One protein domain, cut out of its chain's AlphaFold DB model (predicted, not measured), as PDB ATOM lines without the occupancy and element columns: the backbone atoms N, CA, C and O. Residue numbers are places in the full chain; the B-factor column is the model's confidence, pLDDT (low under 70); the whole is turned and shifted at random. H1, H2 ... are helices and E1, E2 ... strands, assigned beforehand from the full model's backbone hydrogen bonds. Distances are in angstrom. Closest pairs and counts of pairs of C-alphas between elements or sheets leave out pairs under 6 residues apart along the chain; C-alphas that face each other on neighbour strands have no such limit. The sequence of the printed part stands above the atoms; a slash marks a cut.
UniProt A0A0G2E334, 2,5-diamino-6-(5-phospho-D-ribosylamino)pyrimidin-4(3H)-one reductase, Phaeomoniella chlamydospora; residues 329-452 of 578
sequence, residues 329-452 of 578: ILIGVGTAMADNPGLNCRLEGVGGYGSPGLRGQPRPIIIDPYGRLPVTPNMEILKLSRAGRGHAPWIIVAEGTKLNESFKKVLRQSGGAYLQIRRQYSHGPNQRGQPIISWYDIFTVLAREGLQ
ATOM      1  N   ILE A 329     -13.400  18.289  18.262       98.44
ATOM      2  CA  ILE A 329     -13.287  19.586  18.932       98.44
ATOM      3  C   ILE A 329     -13.067  19.362  20.427       98.44
ATOM      4  O   ILE A 329     -13.863  18.684  21.071       98.44
ATOM      5  N   LEU A 330     -11.994  19.917  20.982       98.38
ATOM      6  CA  LEU A 330     -11.527  19.653  22.339       98.38
ATOM      7  C   LEU A 330     -11.590  20.905  23.212       98.38
ATOM      8  O   LEU A 330     -11.127  21.978  22.822       98.38
ATOM      9  N   ILE A 331     -12.126  20.733  24.422       97.19
ATOM     10  CA  ILE A 331     -12.100  21.741  25.484       97.19
ATOM     11  C   ILE A 331     -11.763  21.120  26.847       97.19
ATOM     12  O   ILE A 331     -11.976  19.928  27.088       97.19
ATOM     13  N   GLY A 332     -11.286  21.941  27.781       94.69
ATOM     14  CA  GLY A 332     -11.204  21.571  29.195       94.69
ATOM     15  C   GLY A 332     -12.574  21.551  29.889       94.69
ATOM     16  O   GLY A 332     -13.487  22.299  29.528       94.69
ATOM     17  N   VAL A 333     -12.714  20.741  30.943       93.69
ATOM     18  CA  VAL A 333     -13.956  20.654  31.739       93.69
ATOM     19  C   VAL A 333     -14.401  21.989  32.345       93.69
ATOM     20  O   VAL A 333     -15.599  22.227  32.453       93.69
ATOM     21  N   GLY A 334     -13.466  22.885  32.686       91.06
ATOM     22  CA  GLY A 334     -13.804  24.218  33.202       91.06
ATOM     23  C   GLY A 334     -14.668  25.013  32.219       91.06
ATOM     24  O   GLY A 334     -15.719  25.519  32.595       91.06
ATOM     25  N   THR A 335     -14.289  25.020  30.938       91.62
ATOM     26  CA  THR A 335     -15.073  25.635  29.854       91.62
ATOM     27  C   THR A 335     -16.410  24.925  29.654       91.62
ATOM     28  O   THR A 335     -17.439  25.573  29.494       91.62
ATOM     29  N   ALA A 336     -16.430  23.589  29.722       93.69
ATOM     30  CA  ALA A 336     -17.671  22.828  29.578       93.69
ATOM     31  C   ALA A 336     -18.698  23.167  30.674       93.69
ATOM     32  O   ALA A 336     -19.888  23.281  30.382       93.69
ATOM     33  N   MET A 337     -18.238  23.329  31.918       91.38
ATOM     34  CA  MET A 337     -19.077  23.680  33.068       91.38
ATOM     35  C   MET A 337     -19.519  25.147  33.049       91.38
ATOM     36  O   MET A 337     -20.667  25.421  33.381       91.38
ATOM     37  N   ALA A 338     -18.631  26.066  32.658       88.06
ATOM     38  CA  ALA A 338     -18.912  27.500  32.616       88.06
ATOM     39  C   ALA A 338     -19.888  27.881  31.493       88.06
ATOM     40  O   ALA A 338     -20.850  28.611  31.723       88.06
ATOM     41  N   ASP A 339     -19.667  27.357  30.283       89.19
ATOM     42  CA  ASP A 339     -20.344  27.872  29.088       89.19
ATOM     43  C   ASP A 339     -21.530  27.015  28.632       89.19
ATOM     44  O   ASP A 339     -22.330  27.480  27.815       89.19
ATOM     45  N   ASN A 340     -21.628  25.765  29.108       92.69
ATOM     46  CA  ASN A 340     -22.536  24.735  28.584       92.69
ATOM     47  C   ASN A 340     -22.616  24.769  27.035       92.69
ATOM     48  O   ASN A 340     -23.691  24.984  26.466       92.69
ATOM     49  N   PRO A 341     -21.473  24.640  26.331       94.56
ATOM     50  CA  PRO A 341     -21.399  24.911  24.900       94.56
ATOM     51  C   PRO A 341     -22.078  23.809  24.083       94.56
ATOM     52  O   PRO A 341     -22.166  22.670  24.518       94.56
ATOM     53  N   GLY A 342     -22.500  24.118  22.855       94.81
ATOM     54  CA  GLY A 342     -23.024  23.104  21.929       94.81
ATOM     55  C   GLY A 342     -21.948  22.294  21.193       94.81
ATOM     56  O   GLY A 342     -22.203  21.156  20.812       94.81
ATOM     57  N   LEU A 343     -20.757  22.880  20.994       96.81
ATOM     58  CA  LEU A 343     -19.595  22.301  20.289       96.81
ATOM     59  C   LEU A 343     -19.902  21.671  18.914       96.81
ATOM     60  O   LEU A 343     -19.161  20.823  18.430       96.81
ATOM     61  N   ASN A 344     -20.983  22.100  18.262       96.81
ATOM     62  CA  ASN A 344     -21.367  21.654  16.932       96.81
ATOM     63  C   ASN A 344     -20.964  22.671  15.852       96.81
ATOM     64  O   ASN A 344     -20.679  23.844  16.126       96.81
ATOM     65  N   CYS A 345     -20.952  22.229  14.601       97.31
ATOM     66  CA  CYS A 345     -20.863  23.088  13.433       97.31
ATOM     67  C   CYS A 345     -22.275  23.477  12.967       97.31
ATOM     68  O   CYS A 345     -23.155  22.625  12.878       97.31
ATOM     69  N   ARG A 346     -22.487  24.766  12.685       96.19
ATOM     70  CA  ARG A 346     -23.775  25.321  12.242       96.19
ATOM     71  C   ARG A 346     -23.735  25.809  10.795       96.19
ATOM     72  O   ARG A 346     -24.595  26.584  10.400       96.19
ATOM     73  N   LEU A 347     -22.706  25.436  10.036       94.69
ATOM     74  CA  LEU A 347     -22.587  25.873   8.651       94.69
ATOM     75  C   LEU A 347     -23.613  25.187   7.757       94.69
ATOM     76  O   LEU A 347     -23.864  23.990   7.889       94.69
ATOM     77  N   GLU A 348     -24.135  25.951   6.805       93.06
ATOM     78  CA  GLU A 348     -24.944  25.424   5.712       93.06
ATOM     79  C   GLU A 348     -24.197  24.303   4.967       93.06
ATOM     80  O   GLU A 348     -23.008  24.412   4.656       93.06
ATOM     81  N   GLY A 349     -24.894  23.198   4.704       88.31
ATOM     82  CA  GLY A 349     -24.337  22.013   4.048       88.31
ATOM     83  C   GLY A 349     -23.639  21.027   4.992       88.31
ATOM     84  O   GLY A 349     -23.139  19.998   4.532       88.31
ATOM     85  N   VAL A 350     -23.624  21.290   6.301       93.12
ATOM     86  CA  VAL A 350     -23.187  20.329   7.327       93.12
ATOM     87  C   VAL A 350     -24.382  19.514   7.837       93.12
ATOM     88  O   VAL A 350     -25.532  19.952   7.782       93.12
ATOM     89  N   GLY A 351     -24.123  18.298   8.321       90.69
ATOM     90  CA  GLY A 351     -25.118  17.410   8.920       90.69
ATOM     91  C   GLY A 351     -25.971  18.104   9.987       90.69
ATOM     92  O   GLY A 351     -25.427  18.660  10.943       90.69
ATOM     93  N   GLY A 352     -27.296  18.110   9.820       89.38
ATOM     94  CA  GLY A 352     -28.237  18.823  10.700       89.38
ATOM     95  C   GLY A 352     -28.406  20.324  10.401       89.38
ATOM     96  O   GLY A 352     -29.138  21.006  11.122       89.38
ATOM     97  N   TYR A 353     -27.744  20.822   9.351       90.88
ATOM     98  CA  TYR A 353     -27.759  22.205   8.849       90.88
ATOM     99  C   TYR A 353     -27.739  22.224   7.305       90.88
ATOM    100  O   TYR A 353     -26.928  22.898   6.677       90.88
ATOM    101  N   GLY A 354     -28.611  21.433   6.669       83.56
ATOM    102  CA  GLY A 354     -28.748  21.373   5.203       83.56
ATOM    103  C   GLY A 354     -28.138  20.140   4.532       83.56
ATOM    104  O   GLY A 354     -28.332  19.945   3.339       83.56
ATOM    105  N   SER A 355     -27.449  19.274   5.282       85.75
ATOM    106  CA  SER A 355     -27.060  17.933   4.824       85.75
ATOM    107  C   SER A 355     -27.647  16.857   5.750       85.75
ATOM    108  O   SER A 355     -27.758  17.099   6.959       85.75
ATOM    109  N   PRO A 356     -28.053  15.681   5.230       79.38
ATOM    110  CA  PRO A 356     -28.545  14.590   6.063       79.38
ATOM    111  C   PRO A 356     -27.436  13.992   6.944       79.38
ATOM    112  O   PRO A 356     -26.245  14.035   6.627       79.38
ATOM    113  N   GLY A 357     -27.839  13.391   8.065       88.69
ATOM    114  CA  GLY A 357     -26.918  12.765   9.015       88.69
ATOM    115  C   GLY A 357     -26.049  13.775   9.774       88.69
ATOM    116  O   GLY A 357     -26.454  14.904  10.022       88.69
ATOM    117  N   LEU A 358     -24.845  13.353  10.173       91.88
ATOM    118  CA  LEU A 358     -23.902  14.148  10.981       91.88
ATOM    119  C   LEU A 358     -22.592  14.453  10.240       91.88
ATOM    120  O   LEU A 358     -21.573  14.762  10.853       91.88
ATOM    121  N   ARG A 359     -22.588  14.350   8.910       90.50
ATOM    122  CA  ARG A 359     -21.381  14.581   8.112       90.50
ATOM    123  C   ARG A 359     -20.870  16.012   8.311       90.50
ATOM    124  O   ARG A 359     -21.626  16.961   8.141       90.50
ATOM    125  N   GLY A 360     -19.584  16.163   8.629       90.62
ATOM    126  CA  GLY A 360     -18.955  17.467   8.875       90.62
ATOM    127  C   GLY A 360     -19.211  18.048  10.272       90.62
ATOM    128  O   GLY A 360     -18.776  19.162  10.546       90.62
ATOM    129  N   GLN A 361     -19.910  17.325  11.156       97.06
ATOM    130  CA  GLN A 361     -19.972  17.679  12.572       97.06
ATOM    131  C   GLN A 361     -18.712  17.167  13.285       97.06
ATOM    132  O   GLN A 361     -18.424  15.972  13.180       97.06
ATOM    133  N   PRO A 362     -17.988  18.000  14.052       97.94
ATOM    134  CA  PRO A 362     -16.878  17.514  14.859       97.94
ATOM    135  C   PRO A 362     -17.397  16.719  16.062       97.94
ATOM    136  O   PRO A 362     -18.486  16.971  16.589       97.94
ATOM    137  N   ARG A 363     -16.603  15.760  16.539       97.81
ATOM    138  CA  ARG A 363     -16.828  15.047  17.799       97.81
ATOM    139  C   ARG A 363     -16.410  15.930  18.978       97.81
ATOM    140  O   ARG A 363     -15.223  16.229  19.092       97.81
ATOM    141  N   PRO A 364     -17.316  16.289  19.903       98.25
ATOM    142  CA  PRO A 364     -16.924  17.013  21.105       98.25
ATOM    143  C   PRO A 364     -16.071  16.140  22.027       98.25
ATOM    144  O   PRO A 364     -16.416  14.984  22.269       98.25
ATOM    145  N   ILE A 365     -14.985  16.692  22.554       98.25
ATOM    146  CA  ILE A 365     -14.030  16.040  23.451       98.25
ATOM    147  C   ILE A 365     -13.849  16.941  24.673       98.25
ATOM    148  O   ILE A 365     -13.526  18.120  24.544       98.25
ATOM    149  N   ILE A 366     -14.066  16.393  25.866       97.19
ATOM    150  CA  ILE A 366     -13.943  17.131  27.126       97.19
ATOM    151  C   ILE A 366     -12.859  16.479  27.974       97.19
ATOM    152  O   ILE A 366     -12.956  15.294  28.295       97.19
ATOM    153  N   ILE A 367     -11.848  17.258  28.359       95.94
ATOM    154  CA  ILE A 367     -10.792  16.812  29.271       95.94
ATOM    155  C   ILE A 367     -11.247  17.012  30.716       95.94
ATOM    156  O   ILE A 367     -11.311  18.142  31.206       95.94
ATOM    157  N   ASP A 368     -11.562  15.909  31.396       94.00
ATOM    158  CA  ASP A 368     -12.024  15.879  32.785       94.00
ATOM    159  C   ASP A 368     -11.356  14.743  33.586       94.00
ATOM    160  O   ASP A 368     -12.001  13.750  33.941       94.00
ATOM    161  N   PRO A 369     -10.059  14.869  33.924       90.88
ATOM    162  CA  PRO A 369      -9.294  13.804  34.581       90.88
ATOM    163  C   PRO A 369      -9.942  13.273  35.869       90.88
ATOM    164  O   PRO A 369      -9.784  12.098  36.210       90.88
ATOM    165  N   TYR A 370     -10.690  14.131  36.565       89.75
ATOM    166  CA  TYR A 370     -11.290  13.867  37.872       89.75
ATOM    167  C   TYR A 370     -12.795  13.556  37.824       89.75
ATOM    168  O   TYR A 370     -13.379  13.305  38.875       89.75
ATOM    169  N   GLY A 371     -13.431  13.551  36.648       90.38
ATOM    170  CA  GLY A 371     -14.859  13.236  36.515       90.38
ATOM    171  C   GLY A 371     -15.788  14.253  37.194       90.38
ATOM    172  O   GLY A 371     -16.795  13.865  37.785       90.38
ATOM    173  N   ARG A 372     -15.435  15.542  37.149       90.75
ATOM    174  CA  ARG A 372     -16.184  16.655  37.754       90.75
ATOM    175  C   ARG A 372     -17.434  17.052  36.971       90.75
ATOM    176  O   ARG A 372     -18.333  17.656  37.548       90.75
ATOM    177  N   LEU A 373     -17.491  16.764  35.671       91.19
ATOM    178  CA  LEU A 373     -18.559  17.226  34.790       91.19
ATOM    179  C   LEU A 373     -19.913  16.592  35.169       91.19
ATOM    180  O   LEU A 373     -20.076  15.370  35.051       91.19
ATOM    181  N   PRO A 374     -20.936  17.385  35.541       88.12
ATOM    182  CA  PRO A 374     -22.270  16.860  35.794       88.12
ATOM    183  C   PRO A 374     -22.977  16.556  34.467       88.12
ATOM    184  O   PRO A 374     -23.640  17.407  33.877       88.12
ATOM    185  N   VAL A 375     -22.854  15.319  33.982       87.44
ATOM    186  CA  VAL A 375     -23.527  14.895  32.747       87.44
ATOM    187  C   VAL A 375     -25.027  14.752  32.982       87.44
ATOM    188  O   VAL A 375     -25.501  13.766  33.551       87.44
ATOM    189  N   THR A 376     -25.782  15.742  32.509       87.38
ATOM    190  CA  THR A 376     -27.247  15.764  32.570       87.38
ATOM    191  C   THR A 376     -27.842  15.801  31.162       87.38
ATOM    192  O   THR A 376     -27.243  16.388  30.261       87.38
ATOM    193  N   PRO A 377     -29.049  15.249  30.936       85.88
ATOM    194  CA  PRO A 377     -29.712  15.347  29.635       85.88
ATOM    195  C   PRO A 377     -29.883  16.789  29.132       85.88
ATOM    196  O   PRO A 377     -29.991  16.995  27.927       85.88
ATOM    197  N   ASN A 378     -29.892  17.779  30.030       88.50
ATOM    198  CA  ASN A 378     -30.115  19.187  29.707       88.50
ATOM    199  C   ASN A 378     -28.884  19.916  29.153       88.50
ATOM    200  O   ASN A 378     -29.030  21.053  28.700       88.50
ATOM    201  N   MET A 379     -27.711  19.279  29.156       94.06
ATOM    202  CA  MET A 379     -26.513  19.829  28.525       94.06
ATOM    203  C   MET A 379     -26.741  20.087  27.036       94.06
ATOM    204  O   MET A 379     -27.330  19.258  26.337       94.06
ATOM    205  N   GLU A 380     -26.224  21.208  26.541       95.38
ATOM    206  CA  GLU A 380     -26.481  21.657  25.172       95.38
ATOM    207  C   GLU A 380     -25.948  20.660  24.132       95.38
ATOM    208  O   GLU A 380     -26.677  20.262  23.225       95.38
ATOM    209  N   ILE A 381     -24.735  20.132  24.336       96.12
ATOM    210  CA  ILE A 381     -24.151  19.075  23.487       96.12
ATOM    211  C   ILE A 381     -25.090  17.862  23.368       96.12
ATOM    212  O   ILE A 381     -25.286  17.302  22.288       96.12
ATOM    213  N   LEU A 382     -25.701  17.439  24.481       94.56
ATOM    214  CA  LEU A 382     -26.577  16.265  24.505       94.56
ATOM    215  C   LEU A 382     -27.962  16.550  23.916       94.56
ATOM    216  O   LEU A 382     -28.579  15.634  23.369       94.56
ATOM    217  N   LYS A 383     -28.461  17.787  24.008       94.75
ATOM    218  CA  LYS A 383     -29.675  18.222  23.302       94.75
ATOM    219  C   LYS A 383     -29.455  18.204  21.791       94.75
ATOM    220  O   LYS A 383     -30.222  17.556  21.081       94.75
ATOM    221  N   LEU A 384     -28.373  18.822  21.321       94.81
ATOM    222  CA  LEU A 384     -28.020  18.873  19.901       94.81
ATOM    223  C   LEU A 384     -27.783  17.479  19.322       94.81
ATOM    224  O   LEU A 384     -28.246  17.183  18.222       94.81
ATOM    225  N   SER A 385     -27.138  16.593  20.082       94.38
ATOM    226  CA  SER A 385     -26.941  15.215  19.639       94.38
ATOM    227  C   SER A 385     -28.249  14.438  19.491       94.38
ATOM    228  O   SER A 385     -28.419  13.717  18.508       94.38
ATOM    229  N   ARG A 386     -29.202  14.613  20.414       91.81
ATOM    230  CA  ARG A 386     -30.536  13.997  20.308       91.81
ATOM    231  C   ARG A 386     -31.353  14.562  19.150       91.81
ATOM    232  O   ARG A 386     -32.106  13.816  18.542       91.81
ATOM    233  N   ALA A 387     -31.164  15.838  18.829       90.56
ATOM    234  CA  ALA A 387     -31.795  16.488  17.686       90.56
ATOM    235  C   ALA A 387     -31.145  16.131  16.332       90.56
ATOM    236  O   ALA A 387     -31.591  16.629  15.306       90.56
ATOM    237  N   GLY A 388     -30.077  15.321  16.306       90.25
ATOM    238  CA  GLY A 388     -29.357  15.004  15.066       90.25
ATOM    239  C   GLY A 388     -28.551  16.181  14.502       90.25
ATOM    240  O   GLY A 388     -28.272  16.218  13.310       90.25
ATOM    241  N   ARG A 389     -28.170  17.146  15.348       92.94
ATOM    242  CA  ARG A 389     -27.480  18.397  14.969       92.94
ATOM    243  C   ARG A 389     -26.065  18.505  15.544       92.94
ATOM    244  O   ARG A 389     -25.498  19.592  15.629       92.94
ATOM    245  N   GLY A 390     -25.514  17.378  15.987       95.25
ATOM    246  CA  GLY A 390     -24.176  17.269  16.553       95.25
ATOM    247  C   GLY A 390     -23.879  15.861  17.066       95.25
ATOM    248  O   GLY A 390     -24.768  15.017  17.200       95.25
ATOM    249  N   HIS A 391     -22.615  15.595  17.372       96.06
ATOM    250  CA  HIS A 391     -22.210  14.358  18.031       96.06
ATOM    251  C   HIS A 391     -22.286  14.486  19.557       96.06
ATOM    252  O   HIS A 391     -22.011  15.540  20.121       96.06
ATOM    253  N   ALA A 392     -22.600  13.389  20.245       95.56
ATOM    254  CA  ALA A 392     -22.452  13.320  21.695       95.56
ATOM    255  C   ALA A 392     -20.963  13.303  22.100       95.56
ATOM    256  O   ALA A 392     -20.129  12.795  21.336       95.56
ATOM    257  N   PRO A 393     -20.621  13.821  23.294       96.94
ATOM    258  CA  PRO A 393     -19.240  14.067  23.670       96.94
ATOM    259  C   PRO A 393     -18.482  12.781  24.014       96.94
ATOM    260  O   PRO A 393     -19.059  11.787  24.472       96.94
ATOM    261  N   TRP A 394     -17.167  12.828  23.829       96.94
ATOM    262  CA  TRP A 394     -16.209  11.935  24.464       96.94
ATOM    263  C   TRP A 394     -15.582  12.631  25.664       96.94
ATOM    264  O   TRP A 394     -15.115  13.758  25.557       96.94
ATOM    265  N   ILE A 395     -15.587  11.969  26.816       95.94
ATOM    266  CA  ILE A 395     -15.045  12.533  28.054       95.94
ATOM    267  C   ILE A 395     -13.766  11.784  28.400       95.94
ATOM    268  O   ILE A 395     -13.813  10.588  28.688       95.94
ATOM    269  N   ILE A 396     -12.633  12.478  28.345       95.25
ATOM    270  CA  ILE A 396     -11.344  11.938  28.765       95.25
ATOM    271  C   ILE A 396     -11.271  12.010  30.285       95.25
ATOM    272  O   ILE A 396     -11.365  13.094  30.862       95.25
ATOM    273  N   VAL A 397     -11.085  10.863  30.924       93.50
ATOM    274  CA  VAL A 397     -10.962  10.733  32.375       93.50
ATOM    275  C   VAL A 397      -9.683   9.990  32.714       93.50
ATOM    276  O   VAL A 397      -9.193   9.171  31.935       93.50
ATOM    277  N   ALA A 398      -9.141  10.245  33.898       90.44
ATOM    278  CA  ALA A 398      -8.003   9.475  34.350       90.44
ATOM    279  C   ALA A 398      -8.422   8.050  34.739       90.44
ATOM    280  O   ALA A 398      -9.537   7.811  35.218       90.44
ATOM    281  N   GLU A 399      -7.511   7.103  34.571       86.31
ATOM    282  CA  GLU A 399      -7.674   5.751  35.092       86.31
ATOM    283  C   GLU A 399      -7.886   5.773  36.618       86.31
ATOM    284  O   GLU A 399      -7.322   6.599  37.339       86.31
ATOM    285  N   GLY A 400      -8.768   4.898  37.110       81.38
ATOM    286  CA  GLY A 400      -9.172   4.854  38.520       81.38
ATOM    287  C   GLY A 400     -10.244   5.876  38.928       81.38
ATOM    288  O   GLY A 400     -10.813   5.753  40.013       81.38
ATOM    289  N   THR A 401     -10.593   6.843  38.071       85.44
ATOM    290  CA  THR A 401     -11.681   7.793  38.354       85.44
ATOM    291  C   THR A 401     -13.035   7.073  38.382       85.44
ATOM    292  O   THR A 401     -13.487   6.496  37.388       85.44
ATOM    293  N   LYS A 402     -13.711   7.115  39.539       84.56
ATOM    294  CA  LYS A 402     -15.036   6.513  39.736       84.56
ATOM    295  C   LYS A 402     -16.120   7.416  39.154       84.56
ATOM    296  O   LYS A 402     -16.490   8.422  39.745       84.56
ATOM    297  N   LEU A 403     -16.653   7.022  38.002       85.81
ATOM    298  CA  LEU A 403     -17.801   7.681  37.383       85.81
ATOM    299  C   LEU A 403     -19.111   7.030  37.829       85.81
ATOM    300  O   LEU A 403     -19.233   5.802  37.821       85.81
ATOM    301  N   ASN A 404     -20.109   7.855  38.134       84.31
ATOM    302  CA  ASN A 404     -21.449   7.400  38.503       84.31
ATOM    303  C   ASN A 404     -22.095   6.563  37.378       84.31
ATOM    304  O   ASN A 404     -21.995   6.884  36.195       84.31
ATOM    305  N   GLU A 405     -22.831   5.503  37.717       83.19
ATOM    306  CA  GLU A 405     -23.491   4.664  36.698       83.19
ATOM    307  C   GLU A 405     -24.576   5.417  35.909       83.19
ATOM    308  O   GLU A 405     -24.793   5.168  34.721       83.19
ATOM    309  N   SER A 406     -25.233   6.395  36.540       83.12
ATOM    310  CA  SER A 406     -26.157   7.312  35.864       83.12
ATOM    311  C   SER A 406     -25.455   8.128  34.775       83.12
ATOM    312  O   SER A 406     -25.968   8.202  33.658       83.12
ATOM    313  N   PHE A 407     -24.264   8.657  35.071       84.62
ATOM    314  CA  PHE A 407     -23.407   9.384  34.130       84.62
ATOM    315  C   PHE A 407     -23.076   8.509  32.917       84.62
ATOM    316  O   PHE A 407     -23.339   8.898  31.778       84.62
ATOM    317  N   LYS A 408     -22.586   7.283  33.155       85.31
ATOM    318  CA  LYS A 408     -22.200   6.361  32.072       85.31
ATOM    319  C   LYS A 408     -23.392   6.021  31.186       85.31
ATOM    320  O   LYS A 408     -23.265   5.964  29.964       85.31
ATOM    321  N   LYS A 409     -24.560   5.803  31.796       84.81
ATOM    322  CA  LYS A 409     -25.783   5.458  31.075       84.81
ATOM    323  C   LYS A 409     -26.273   6.601  30.192       84.81
ATOM    324  O   LYS A 409     -26.563   6.345  29.029       84.81
ATOM    325  N   VAL A 410     -26.359   7.825  30.717       87.88
ATOM    326  CA  VAL A 410     -26.801   8.997  29.935       87.88
ATOM    327  C   VAL A 410     -25.869   9.214  28.747       87.88
ATOM    328  O   VAL A 410     -26.333   9.310  27.613       87.88
ATOM    329  N   LEU A 411     -24.559   9.184  28.991       88.38
ATOM    330  CA  LEU A 411     -23.556   9.394  27.956       88.38
ATOM    331  C   LEU A 411     -23.645   8.342  26.838       88.38
ATOM    332  O   LEU A 411     -23.710   8.698  25.662       88.38
ATOM    333  N   ARG A 412     -23.738   7.053  27.201       87.44
ATOM    334  CA  ARG A 412     -23.871   5.947  26.236       87.44
ATOM    335  C   ARG A 412     -25.171   6.019  25.437       87.44
ATOM    336  O   ARG A 412     -25.142   5.818  24.229       87.44
ATOM    337  N   GLN A 413     -26.297   6.334  26.083       84.12
ATOM    338  CA  GLN A 413     -27.601   6.442  25.410       84.12
ATOM    339  C   GLN A 413     -27.623   7.550  24.349       84.12
ATOM    340  O   GLN A 413     -28.271   7.407  23.313       84.12
ATOM    341  N   SER A 414     -26.878   8.631  24.572       82.69
ATOM    342  CA  SER A 414     -26.723   9.710  23.595       82.69
ATOM    343  C   SER A 414     -25.710   9.399  22.485       82.69
ATOM    344  O   SER A 414     -25.588  10.181  21.551       82.69
ATOM    345  N   GLY A 415     -25.003   8.263  22.531       85.94
ATOM    346  CA  GLY A 415     -23.941   7.922  21.574       85.94
ATOM    347  C   GLY A 415     -22.583   8.571  21.886       85.94
ATOM    348  O   GLY A 415     -21.727   8.684  21.003       85.94
ATOM    349  N   GLY A 416     -22.407   9.038  23.125       90.94
ATOM    350  CA  GLY A 416     -21.140   9.498  23.685       90.94
ATOM    351  C   GLY A 416     -20.393   8.364  24.386       90.94
ATOM    352  O   GLY A 416     -20.902   7.250  24.533       90.94
ATOM    353  N   ALA A 417     -19.176   8.647  24.839       91.25
ATOM    354  CA  ALA A 417     -18.330   7.674  25.528       91.25
ATOM    355  C   ALA A 417     -17.415   8.364  26.542       91.25
ATOM    356  O   ALA A 417     -17.170   9.562  26.447       91.25
ATOM    357  N   TYR A 418     -16.887   7.604  27.496       91.44
ATOM    358  CA  TYR A 418     -15.760   8.051  28.308       91.44
ATOM    359  C   TYR A 418     -14.526   7.236  27.928       91.44
ATOM    360  O   TYR A 418     -14.635   6.061  27.576       91.44
ATOM    361  N   LEU A 419     -13.375   7.887  27.972       91.19
ATOM    362  CA  LEU A 419     -12.079   7.361  27.578       91.19
ATOM    363  C   LEU A 419     -11.153   7.455  28.779       91.19
ATOM    364  O   LEU A 419     -10.899   8.553  29.268       91.19
ATOM    365  N   GLN A 420     -10.695   6.310  29.270       90.88
ATOM    366  CA  GLN A 420      -9.767   6.249  30.392       90.88
ATOM    367  C   GLN A 420      -8.332   6.322  29.883       90.88
ATOM    368  O   GLN A 420      -7.971   5.591  28.964       90.88
ATOM    369  N   ILE A 421      -7.534   7.197  30.490       90.12
ATOM    370  CA  ILE A 421      -6.109   7.333  30.190       90.12
ATOM    371  C   ILE A 421      -5.305   7.105  31.462       90.12
ATOM    372  O   ILE A 421      -5.623   7.657  32.523       90.12
ATOM    373  N   ARG A 422      -4.270   6.273  31.343       86.25
ATOM    374  CA  ARG A 422      -3.360   5.947  32.436       86.25
ATOM    375  C   ARG A 422      -2.679   7.214  32.950       86.25
ATOM    376  O   ARG A 422      -2.260   8.074  32.180       86.25
ATOM    377  N   ARG A 423      -2.583   7.331  34.272       79.06
ATOM    378  CA  ARG A 423      -1.854   8.423  34.927       79.06
ATOM    379  C   ARG A 423      -0.356   8.139  34.864       79.06
ATOM    380  O   ARG A 423       0.068   7.041  35.221       79.06
ATOM    381  N   GLN A 424       0.426   9.133  34.464       69.75
ATOM    382  CA  GLN A 424       1.879   9.116  34.605       69.75
ATOM    383  C   GLN A 424       2.275   9.894  35.865       69.75
ATOM    384  O   GLN A 424       1.616  10.867  36.235       69.75
ATOM    385  N   TYR A 425       3.338   9.468  36.544       60.66
ATOM    386  CA  TYR A 425       3.885  10.194  37.689       60.66
ATOM    387  C   TYR A 425       4.991  11.127  37.202       60.66
ATOM    388  O   TYR A 425       5.958  10.670  36.599       60.66
ATOM    389  N   SER A 426       4.865  12.427  37.470       55.12
ATOM    390  CA  SER A 426       5.937  13.377  37.166       55.12
ATOM    391  C   SER A 426       7.179  13.067  38.015       55.12
ATOM    392  O   SER A 426       7.083  12.869  39.228       55.12
ATOM    393  N   HIS A 427       8.353  13.011  37.379       47.12
ATOM    394  CA  HIS A 427       9.658  12.851  38.043       47.12
ATOM    395  C   HIS A 427      10.401  14.189  38.220       47.12
ATOM    396  O   HIS A 427      11.584  14.208  38.555       47.12
ATOM    397  N   GLY A 428       9.716  15.322  38.023       49.94
ATOM    398  CA  GLY A 428      10.314  16.648  38.166       49.94
ATOM    399  C   GLY A 428      10.635  17.021  39.626       49.94
ATOM    400  O   GLY A 428       9.879  16.657  40.533       49.94
ATOM    401  N   PRO A 429      11.705  17.808  39.871       43.78
ATOM    402  CA  PRO A 429      12.158  18.180  41.217       43.78
ATOM    403  C   PRO A 429      11.111  18.950  42.043       43.78
ATOM    404  O   PRO A 429      11.133  18.852  43.266       43.78
ATOM    405  N   ASN A 430      10.142  19.613  41.394       45.25
ATOM    406  CA  ASN A 430       9.080  20.401  42.044       45.25
ATOM    407  C   ASN A 430       7.656  19.824  41.877       45.25
ATOM    408  O   ASN A 430       6.683  20.497  42.205       45.25
ATOM    409  N   GLN A 431       7.501  18.598  41.358       51.53
ATOM    410  CA  GLN A 431       6.186  17.959  41.149       51.53
ATOM    411  C   GLN A 431       6.183  16.473  41.544       51.53
ATOM    412  O   GLN A 431       5.534  15.644  40.904       51.53
ATOM    413  N   ARG A 432       6.917  16.111  42.604       41.38
ATOM    414  CA  ARG A 432       6.951  14.729  43.102       41.38
ATOM    415  C   ARG A 432       5.545  14.267  43.511       41.38
ATOM    416  O   ARG A 432       4.985  14.751  44.489       41.38
ATOM    417  N   GLY A 433       5.006  13.300  42.768       48.78
ATOM    418  CA  GLY A 433       3.865  12.478  43.188       48.78
ATOM    419  C   GLY A 433       2.481  12.883  42.677       48.78
ATOM    420  O   GLY A 433       1.527  12.164  42.968       48.78
ATOM    421  N   GLN A 434       2.334  13.962  41.899       50.41
ATOM    422  CA  GLN A 434       1.037  14.271  41.284       50.41
ATOM    423  C   GLN A 434       0.854  13.471  39.984       50.41
ATOM    424  O   GLN A 434       1.713  13.538  39.099       50.41
ATOM    425  N   PRO A 435      -0.236  12.696  39.851       58.44
ATOM    426  CA  PRO A 435      -0.539  11.997  38.616       58.44
ATOM    427  C   PRO A 435      -0.991  12.982  37.532       58.44
ATOM    428  O   PRO A 435      -1.982  13.690  37.709       58.44
ATOM    429  N   ILE A 436      -0.306  12.983  36.391       73.06
ATOM    430  CA  ILE A 436      -0.608  13.825  35.226       73.06
ATOM    431  C   ILE A 436      -1.029  12.921  34.062       73.06
ATOM    432  O   ILE A 436      -0.562  11.787  33.937       73.06
ATOM    433  N   ILE A 437      -1.947  13.400  33.221       82.88
ATOM    434  CA  ILE A 437      -2.270  12.754  31.944       82.88
ATOM    435  C   ILE A 437      -1.437  13.439  30.861       82.88
ATOM    436  O   ILE A 437      -1.550  14.649  30.692       82.88
ATOM    437  N   SER A 438      -0.622  12.679  30.129       87.88
ATOM    438  CA  SER A 438       0.185  13.222  29.032       87.88
ATOM    439  C   SER A 438      -0.686  13.599  27.830       87.88
ATOM    440  O   SER A 438      -1.559  12.829  27.418       87.88
ATOM    441  N   TRP A 439      -0.414  14.751  27.207       91.12
ATOM    442  CA  TRP A 439      -1.064  15.145  25.952       91.12
ATOM    443  C   TRP A 439      -0.778  14.171  24.806       91.12
ATOM    444  O   TRP A 439      -1.666  13.922  23.989       91.12
ATOM    445  N   TYR A 440       0.406  13.552  24.781       90.19
ATOM    446  CA  TYR A 440       0.725  12.500  23.811       90.19
ATOM    447  C   TYR A 440      -0.222  11.304  23.952       90.19
ATOM    448  O   TYR A 440      -0.738  10.815  22.948       90.19
ATOM    449  N   ASP A 441      -0.523  10.879  25.182       90.69
ATOM    450  CA  ASP A 441      -1.449   9.769  25.433       90.69
ATOM    451  C   ASP A 441      -2.880  10.142  25.030       90.69
ATOM    452  O   ASP A 441      -3.568   9.346  24.388       90.69
ATOM    453  N   ILE A 442      -3.316  11.372  25.339       93.69
ATOM    454  CA  ILE A 442      -4.623  11.900  24.916       93.69
ATOM    455  C   ILE A 442      -4.760  11.810  23.399       93.69
ATOM    456  O   ILE A 442      -5.698  11.187  22.898       93.69
ATOM    457  N   PHE A 443      -3.822  12.391  22.658       93.94
ATOM    458  CA  PHE A 443      -3.905  12.429  21.203       93.94
ATOM    459  C   PHE A 443      -3.695  11.056  20.555       93.94
ATOM    460  O   PHE A 443      -4.357  10.760  19.563       93.94
ATOM    461  N   THR A 444      -2.888  10.179  21.155       91.81
ATOM    462  CA  THR A 444      -2.734   8.784  20.711       91.81
ATOM    463  C   THR A 444      -4.040   8.007  20.856       91.81
ATOM    464  O   THR A 444      -4.459   7.306  19.933       91.81
ATOM    465  N   VAL A 445      -4.730   8.138  21.993       92.00
ATOM    466  CA  VAL A 445      -6.038   7.498  22.199       92.00
ATOM    467  C   VAL A 445      -7.066   8.048  21.211       92.00
ATOM    468  O   VAL A 445      -7.822   7.276  20.626       92.00
ATOM    469  N   LEU A 446      -7.073   9.360  20.962       93.38
ATOM    470  CA  LEU A 446      -7.971   9.973  19.979       93.38
ATOM    471  C   LEU A 446      -7.682   9.501  18.540       93.38
ATOM    472  O   LEU A 446      -8.632   9.216  17.807       93.38
ATOM    473  N   ALA A 447      -6.409   9.335  18.163       91.56
ATOM    474  CA  ALA A 447      -6.008   8.759  16.875       91.56
ATOM    475  C   ALA A 447      -6.504   7.318  16.714       91.56
ATOM    476  O   ALA A 447      -7.089   6.963  15.691       91.56
ATOM    477  N   ARG A 448      -6.323   6.486  17.751       89.38
ATOM    478  CA  ARG A 448      -6.791   5.087  17.780       89.38
ATOM    479  C   ARG A 448      -8.311   4.972  17.685       89.38
ATOM    480  O   ARG A 448      -8.829   3.974  17.188       89.38
ATOM    481  N   GLU A 449      -9.030   5.990  18.144       88.44
ATOM    482  CA  GLU A 449     -10.483   6.099  17.986       88.44
ATOM    483  C   GLU A 449     -10.908   6.652  16.612       88.44
ATOM    484  O   GLU A 449     -12.101   6.798  16.345       88.44
ATOM    485  N   GLY A 450      -9.948   6.901  15.715       90.12
ATOM    486  CA  GLY A 450     -10.170   7.241  14.312       90.12
ATOM    487  C   GLY A 450     -10.219   8.735  14.008       90.12
ATOM    488  O   GLY A 450     -10.548   9.092  12.879       90.12
ATOM    489  N   LEU A 451      -9.910   9.609  14.973       92.75
ATOM    490  CA  LEU A 451      -9.812  11.044  14.706       92.75
ATOM    491  C   LEU A 451      -8.477  11.343  14.025       92.75
ATOM    492  O   LEU A 451      -7.420  11.041  14.572       92.75
ATOM    493  N   GLN A 452      -8.524  11.956  12.844       93.06
ATOM    494  CA  GLN A 452      -7.332  12.378  12.105       93.06
ATOM    495  C   GLN A 452      -6.982  13.837  12.386       93.06
ATOM    496  O   GLN A 452      -5.875  14.276  12.087       93.06
TER     497      GLN A 452
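AT A GLANCE: This is residues 329 to 452 of the 578 residues of the protein "2,5-diamino-6-(5-phospho-D-ribosylamino)pyrimidin-4(3H)-one reductase" of Phaeomoniella chlamydospora (UniProt A0A0G2E334). A small, twisted sheet of four parallel strands forms a wall with helix H4 packed slantwise over one of its faces, while H1 and H3 only graze the sheet and H2 stands off it. Residues 427 to 432, the tip of a long arm between E4 and H4, stick out and add to the length. The printed part has 124 residues, with four named helices and four named strands alternating as E1 H1 E2 H2 E3 H3 E4 H4; the sheet order is E1, E2, E3, E4. The class is mixed, helices and strands, though under half of the residues are in named elements. The whole is compact, with a radius of gyration of the C-alphas of 15.7 A, yet elongated in outline, spanning 54 by 31 by 24 A.

HOW THE PARTS SIT: E1, residues 329 to 332, is an edge strand, parallel to E2, residues 363 to 367, at 19 degrees, with N 365 and O 329 2.7 A apart, within hydrogen-bond range. E3, residues 394 to 398, is parallel to E2 at 22 degrees, with N 394 and O 364 at 2.8 A. E4, residues 417 to 421, the other edge strand, is parallel to E3 at 30 degrees, with N 397 and O 419 at 2.8 A. The sheet is only just strongly twisted, its C-alphas lying up to 4.4 A off the best plane. H1, residues 333 to 339, only grazes the sheet with residues 333 to 336; its closest C-alphas to E2 are those of Val 333 and Ile 367, 5.6 A apart. H2, residues 380 to 386, is not on the sheet. H3, residues 405 to 413, only grazes it with residues 407 to 412; the closest C-alphas of H3 and E4 are those of Leu 411 and Ala 417, 6.0 A apart. H4, residues 439 to 448, is on the sheet at a height of 9.8 A and lies over E3, slantwise to the strands at 46 degrees on the local plane. E1, H1, E2, then E2, H2, E3, then E3, H3, E4 are strand-helix-strand units, parallel neighbour strands joined through a helix, each with a right-handed crossover. In H1, H2, H3 and H4 every O i to N i+4 pair is within hydrogen-bond range.

IN THESE COORDINATES: E1 begins at C-alpha 329, (-13.287, 19.586, 18.932). E2, E3 and E4 each measure 13.1 A from first to last C-alpha, H3 12.1 A and H4 14.2 A. H4 ends at C-alpha 448, (-6.791, 5.087, 17.780).

THE WHOLE: The C-alphas of Gly 354 and Pro 429, the two farthest apart, are 54.6 A apart. The printed part has no cut. The links H1 to E2, E2 to H2 and E4 to H4 are long. The mean pLDDT of the printed part is 87.1, and residues 424 to 435 are under 70.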